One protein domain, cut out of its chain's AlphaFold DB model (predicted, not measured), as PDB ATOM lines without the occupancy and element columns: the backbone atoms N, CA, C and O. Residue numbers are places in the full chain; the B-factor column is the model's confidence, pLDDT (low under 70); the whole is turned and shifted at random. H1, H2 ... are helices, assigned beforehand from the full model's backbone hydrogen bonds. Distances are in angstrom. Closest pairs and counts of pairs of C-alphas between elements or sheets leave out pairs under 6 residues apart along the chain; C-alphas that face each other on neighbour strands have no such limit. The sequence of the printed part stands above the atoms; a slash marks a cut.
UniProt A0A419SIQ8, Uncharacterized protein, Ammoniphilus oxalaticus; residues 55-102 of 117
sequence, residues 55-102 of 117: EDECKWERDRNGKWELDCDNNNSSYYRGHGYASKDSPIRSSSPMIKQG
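What this domain is: This is residues 55 to 102 of the 117 residues of an uncharacterized protein of Ammoniphilus oxalaticus (UniProt A0A419SIQ8). What would one see first? A single helix, H1, with two much shorter ones, H2 and H3, near its first turns on either side, H2 by Cys 58 and H3 by Glu 57. Two long loops, residues 66 to 77 and 84 to 96, make the rest of the frame, and the helices sit loosely, with few contacts between them. What is the make-up? The printed part has 48 residues, with three named helices in the order H1, H2, H3 and no named strand; the class is all helix, though under half of the residues, 21 of 48, are in named elements. How large is it? It is compact, with a radius of gyration of the C-alphas of 10.0 A and spans of 26 by 23 by 15 A.

How they stand to each other: How does H1, residues 55 to 65, stand to H2, residues 78 to 83? They are close but not clearly touching: their closest C-alphas, those of Cys 58 and Tyr 79, are 7.4 A apart. Their lines are about perpendicular, at 78 degrees. Where is H3, residues 97 to 100? It is close to H1 but not clearly touching, the closest C-alphas being those of Glu 57 and Met 98, 6.1 A apart. H2 and H3 are apart. What of the backbones? In H1 and H2 every O i to N i+4 pair is within hydrogen-bond range; H3 is too short for such a pair, and its one O i to N i+3 pair is within range.

Where its parts are: Where does H1 run? From C-alpha 55 at (72.162, 22.166, 322.973) to C-alpha 65 at (76.188, 11.178, 332.860), 15.3 A. How long are the others? H2 measures 8.6 A and H3 5.0 A, the latter ending with C-alpha 100 at (85.154, 24.587, 332.741).

The domain as a whole: How far does it reach? The two C-alphas farthest apart are those of Asn 76 and Gly 102, at 27.0 A. Is it continuous? The printed part has no cut, and the links H1 to H2 and H2 to H3 are long, with 12 and 13 residues. Where is confidence low? Residues 66, 68, 94 and 102 have pLDDT under 70; the mean of the printed part is 78.1.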
ATOM      1  N   GLU A  55      72.250  23.495 323.584       83.56
ATOM      2  CA  GLU A  55      72.162  22.166 322.973       83.56
ATOM      3  C   GLU A  55      73.450  21.355 323.171       83.56
ATOM      4  O   GLU A  55      73.384  20.190 323.571       83.56
ATOM      5  N   ASP A  56      74.612  21.985 322.980       85.06
ATOM      6  CA  ASP A  56      75.917  21.340 323.155       85.06
ATOM      7  C   ASP A  56      76.153  20.940 324.619       85.06
ATOM      8  O   ASP A  56      76.634  19.838 324.885       85.06
ATOM      9  N   GLU A  57      75.744  21.787 325.574       83.19
ATOM     10  CA  GLU A  57      75.809  21.470 327.009       83.19
ATOM     11  C   GLU A  57      74.939  20.264 327.366       83.19
ATOM     12  O   GLU A  57      75.394  19.348 328.055       83.19
ATOM     13  N   CYS A  58      73.709  20.234 326.849       84.25
ATOM     14  CA  CYS A  58      72.764  19.151 327.093       84.25
ATOM     15  C   CYS A  58      73.285  17.820 326.538       84.25
ATOM     16  O   CYS A  58      73.279  16.802 327.235       84.25
ATOM     17  N   LYS A  59      73.793  17.826 325.297       85.38
ATOM     18  CA  LYS A  59      74.384  16.638 324.662       85.38
ATOM     19  C   LYS A  59      75.619  16.162 325.421       85.38
ATOM     20  O   LYS A  59      75.750  14.970 325.684       85.38
ATOM     21  N   TRP A  60      76.476  17.087 325.846       84.69
ATOM     22  CA  TRP A  60      77.649  16.759 326.645       84.69
ATOM     23  C   TRP A  60      77.287  16.137 328.003       84.69
ATOM     24  O   TRP A  60      77.892  15.143 328.409       84.69
ATOM     25  N   GLU A  61      76.282  16.667 328.706       81.69
ATOM     26  CA  GLU A  61      75.808  16.084 329.966       81.69
ATOM     27  C   GLU A  61      75.159  14.714 329.775       81.69
ATOM     28  O   GLU A  61      75.367  13.821 330.602       81.69
ATOM     29  N   ARG A  62      74.397  14.531 328.692       82.81
ATOM     30  CA  ARG A  62      73.811  13.241 328.320       82.81
ATOM     31  C   ARG A  62      74.893  12.186 328.130       82.81
ATOM     32  O   ARG A  62      74.804  11.123 328.742       82.81
ATOM     33  N   ASP A  63      75.918  12.500 327.347       81.44
ATOM     34  CA  ASP A  63      76.997  11.566 327.021       81.44
ATOM     35  C   ASP A  63      77.873  11.265 328.245       81.44
ATOM     36  O   ASP A  63      78.326  10.137 328.437       81.44
ATOM     37  N   ARG A  64      78.072  12.253 329.124       79.38
ATOM     38  CA  ARG A  64      78.902  12.098 330.321       79.38
ATOM     39  C   ARG A  64      78.204  11.382 331.473       79.38
ATOM     40  O   ARG A  64      78.824  10.565 332.149       79.38
ATOM     41  N   ASN A  65      76.948  11.727 331.737       78.69
ATOM     42  CA  ASN A  65      76.188  11.178 332.860       78.69
ATOM     43  C   ASN A  65      75.330   9.972 332.451       78.69
ATOM     44  O   ASN A  65      74.619   9.427 333.292       78.69
ATOM     45  N   GLY A  66      75.356   9.577 331.172       68.88
ATOM     46  CA  GLY A  66      74.560   8.471 330.638       68.88
ATOM     47  C   GLY A  66      73.049   8.717 330.696       68.88
ATOM     48  O   GLY A  66      72.267   7.768 330.664       68.88
ATOM     49  N   LYS A  67      72.618   9.979 330.817       72.62
ATOM     50  CA  LYS A  67      71.209  10.366 330.975       72.62
ATOM     51  C   LYS A  67      70.516  10.461 329.618       72.62
ATOM     52  O   LYS A  67      70.195  11.549 329.151       72.62
ATOM     53  N   TRP A  68      70.295   9.311 328.987       65.25
ATOM     54  CA  TRP A  68      69.643   9.178 327.676       65.25
ATOM     55  C   TRP A  68      68.208   9.738 327.624       65.25
ATOM     56  O   TRP A  68      67.708  10.006 326.538       65.25
ATOM     57  N   GLU A  69      67.571   9.960 328.779       70.44
ATOM     58  CA  GLU A  69      66.244  10.585 328.910       70.44
ATOM     59  C   GLU A  69      66.242  12.106 328.663       70.44
ATOM     60  O   GLU A  69      65.178  12.719 328.578       70.44
ATOM     61  N   LEU A  70      67.416  12.739 328.565       74.00
ATOM     62  CA  LEU A  70      67.518  14.162 328.248       74.00
ATOM     63  C   LEU A  70      67.160  14.403 326.775       74.00
ATOM     64  O   LEU A  70      67.964  14.163 325.870       74.00
ATOM     65  N   ASP A  71      65.951  14.918 326.549       77.25
ATOM     66  CA  ASP A  71      65.511  15.429 325.252       77.25
ATOM     67  C   ASP A  71      66.212  16.767 324.969       77.25
ATOM     68  O   ASP A  71      65.747  17.835 325.368       77.25
ATOM     69  N   CYS A  72      67.390  16.691 324.352       78.75
ATOM     70  CA  CYS A  72      68.201  17.850 323.976       78.75
ATOM     71  C   CYS A  72      67.816  18.437 322.609       78.75
ATOM     72  O   CYS A  72      68.355  19.462 322.213       78.75
ATOM     73  N   ASP A  73      66.911  17.809 321.856       79.06
ATOM     74  CA  ASP A  73      66.547  18.306 320.523       79.06
ATOM     75  C   ASP A  73      65.355  19.279 320.583       79.06
ATOM     76  O   ASP A  73      65.113  20.046 319.641       79.06
ATOM     77  N   ASN A  74      64.650  19.304 321.720       80.56
ATOM     78  CA  ASN A  74      63.443  20.082 321.955       80.56
ATOM     79  C   ASN A  74      63.685  21.351 322.790       80.56
ATOM     80  O   ASN A  74      64.051  21.293 323.963       80.56
ATOM     81  N   ASN A  75      63.338  22.515 322.234       77.75
ATOM     82  CA  ASN A  75      63.406  23.814 322.922       77.75
ATOM     83  C   ASN A  75      62.616  23.883 324.239       77.75
ATOM     84  O   ASN A  75      62.938  24.690 325.108       77.75
ATOM     85  N   ASN A  76      61.583  23.052 324.398       72.81
ATOM     86  CA  ASN A  76      60.762  22.997 325.606       72.81
ATOM     87  C   ASN A  76      61.250  21.987 326.650       72.81
ATOM     88  O   ASN A  76      60.545  21.757 327.634       72.81
ATOM     89  N   SER A  77      62.431  21.398 326.462       77.62
ATOM     90  CA  SER A  77      63.013  20.482 327.437       77.62
ATOM     91  C   SER A  77      63.113  21.124 328.822       77.62
ATOM     92  O   SER A  77      63.480  22.297 328.976       77.62
ATOM     93  N   SER A  78      62.798  20.339 329.852       79.69
ATOM     94  CA  SER A  78      62.935  20.747 331.255       79.69
ATOM     95  C   SER A  78      64.376  21.130 331.598       79.69
ATOM     96  O   SER A  78      64.587  21.972 332.470       79.69
ATOM     97  N   TYR A  79      65.347  20.585 330.860       82.94
ATOM     98  CA  TYR A  79      66.761  20.916 330.975       82.94
ATOM     99  C   TYR A  79      67.024  22.412 330.746       82.94
ATOM    100  O   TYR A  79      67.568  23.087 331.621       82.94
ATOM    101  N   TYR A  80      66.561  22.970 329.620       82.44
ATOM    102  CA  TYR A  80      66.808  24.375 329.274       82.44
ATOM    103  C   TYR A  80      66.174  25.334 330.274       82.44
ATOM    104  O   TYR A  80      66.829  26.262 330.745       82.44
ATOM    105  N   ARG A  81      64.924  25.069 330.669       82.12
ATOM    106  CA  ARG A  81      64.227  25.885 331.672       82.12
ATOM    107  C   ARG A  81      64.897  25.793 333.043       82.12
ATOM    108  O   ARG A  81      65.037  26.815 333.708       82.12
ATOM    109  N   GLY A  82      65.352  24.603 333.441       81.31
ATOM    110  CA  GLY A  82      66.064  24.383 334.704       81.31
ATOM    111  C   GLY A  82      67.427  25.075 334.763       81.31
ATOM    112  O   GLY A  82      67.817  25.573 335.815       81.31
ATOM    113  N   HIS A  83      68.120  25.176 333.627       77.75
ATOM    114  CA  HIS A  83      69.415  25.856 333.510       77.75
ATOM    115  C   HIS A  83      69.294  27.355 333.167       77.75
ATOM    116  O   HIS A  83      70.299  28.067 333.090       77.75
ATOM    117  N   GLY A  84      68.070  27.871 333.007       81.62
ATOM    118  CA  GLY A  84      67.814  29.284 332.724       81.62
ATOM    119  C   GLY A  84      68.200  29.712 331.305       81.62
ATOM    120  O   GLY A  84      68.628  30.855 331.110       81.62
ATOM    121  N   TYR A  85      68.080  28.799 330.341       83.38
ATOM    122  CA  TYR A  85      68.194  29.056 328.908       83.38
ATOM    123  C   TYR A  85      66.817  29.340 328.298       83.38
ATOM    124  O   TYR A  85      65.812  28.759 328.706       83.38
ATOM    125  N   ALA A  86      66.768  30.241 327.313       83.06
ATOM    126  CA  ALA A  86      65.524  30.588 326.622       83.06
ATOM    127  C   ALA A  86      65.147  29.551 325.549       83.06
ATOM    128  O   ALA A  86      63.970  29.365 325.246       83.06
ATOM    129  N   SER A  87      66.149  28.886 324.976       81.50
ATOM    130  CA  SER A  87      66.037  27.889 323.910       81.50
ATOM    131  C   SER A  87      67.317  27.053 323.839       81.50
ATOM    132  O   SER A  87      68.320  27.398 324.469       81.50
ATOM    133  N   LYS A  88      67.320  25.989 323.032       81.12
ATOM    134  CA  LYS A  88      68.517  25.168 322.800       81.12
ATOM    135  C   LYS A  88      69.640  25.932 322.088       81.12
ATOM    136  O   LYS A  88      70.808  25.723 322.387       81.12
ATOM    137  N   ASP A  89      69.275  26.892 321.236       82.00
ATOM    138  CA  ASP A  89      70.204  27.768 320.510       82.00
ATOM    139  C   ASP A  89      70.771  28.895 321.388       82.00
ATOM    140  O   ASP A  89      71.585  29.703 320.939       82.00
ATOM    141  N   SER A  90      70.313  29.000 322.641       82.38
ATOM    142  CA  SER A  90      70.828  30.009 323.560       82.38
ATOM    143  C   SER A  90      72.329  29.797 323.767       82.38
ATOM    144  O   SER A  90      72.766  28.658 323.930       82.38
ATOM    145  N   PRO A  91      73.134  30.872 323.793       82.06
ATOM    146  CA  PRO A  91      74.563  30.743 324.019       82.06
ATOM    147  C   PRO A  91      74.818  30.147 325.402       82.06
ATOM    148  O   PRO A  91      74.226  30.581 326.399       82.06
ATOM    149  N   ILE A  92      75.719  29.170 325.463       81.12
ATOM    150  CA  ILE A  92      76.120  28.578 326.734       81.12
ATOM    151  C   ILE A  92      76.785  29.643 327.611       81.12
ATOM    152  O   ILE A  92      77.553  30.491 327.142       81.12
ATOM    153  N   ARG A  93      76.506  29.618 328.915       76.00
ATOM    154  CA  ARG A  93      77.178  30.538 329.839       76.00
ATOM    155  C   ARG A  93      78.643  30.132 329.974       76.00
ATOM    156  O   ARG A  93      78.953  28.959 330.162       76.00
ATOM    157  N   SER A  94      79.551  31.106 330.004       68.31
ATOM    158  CA  SER A  94      80.985  30.870 330.257       68.31
ATOM    159  C   SER A  94      81.265  30.178 331.601       68.31
ATOM    160  O   SER A  94      82.322  29.582 331.793       68.31
ATOM    161  N   SER A  95      80.310  30.225 332.535       70.06
ATOM    162  CA  SER A  95      80.354  29.541 333.829       70.06
ATOM    163  C   SER A  95      79.919  28.071 333.796       70.06
ATOM    164  O   SER A  95      80.003  27.413 334.839       70.06
ATOM    165  N   SER A  96      79.433  27.576 332.652       73.06
ATOM    166  CA  SER A  96      78.948  26.205 332.483       73.06
ATOM    167  C   SER A  96      80.036  25.172 332.830       73.06
ATOM    168  O   SER A  96      81.217  25.379 332.515       73.06
ATOM    169  N   PRO A  97      79.668  24.037 333.457       76.38
ATOM    170  CA  PRO A  97      80.566  22.905 333.665       76.38
ATOM    171  C   PRO A  97      81.264  22.437 332.384       76.38
ATOM    172  O   PRO A  97      82.449  22.107 332.451       76.38
ATOM    173  N   MET A  98      80.583  22.463 331.233       74.06
ATOM    174  CA  MET A  98      81.145  22.050 329.944       74.06
ATOM    175  C   MET A  98      82.353  22.920 329.554       74.06
ATOM    176  O   MET A  98      83.432  22.402 329.256       74.06
ATOM    177  N   ILE A  99      82.218  24.245 329.682       73.69
ATOM    178  CA  ILE A  99      83.303  25.206 329.416       73.69
ATOM    179  C   ILE A  99      84.456  25.025 330.405       73.69
ATOM    180  O   ILE A  99      85.622  25.008 330.009       73.69
ATOM    181  N   LYS A 100      84.145  24.827 331.693       73.06
ATOM    182  CA  LYS A 100      85.154  24.587 332.741       73.06
ATOM    183  C   LYS A 100      85.957  23.307 332.509       73.06
ATOM    184  O   LYS A 100      87.116  23.235 332.908       73.06
ATOM    185  N   GLN A 101      85.358  22.315 331.856       70.12
ATOM    186  CA  GLN A 101      86.017  21.066 331.469       70.12
ATOM    187  C   GLN A 101      86.872  21.203 330.203       70.12
ATOM    188  O   GLN A 101      87.527  20.245 329.804       70.12
ATOM    189  N   GLY A 102      86.894  22.384 329.579       65.44
ATOM    190  CA  GLY A 102      87.622  22.629 328.337       65.44
ATOM    191  C   GLY A 102      86.907  22.103 327.095       65.44
ATOM    192  O   GLY A 102      87.460  22.201 326.000       65.44
TER     193      GLY A 102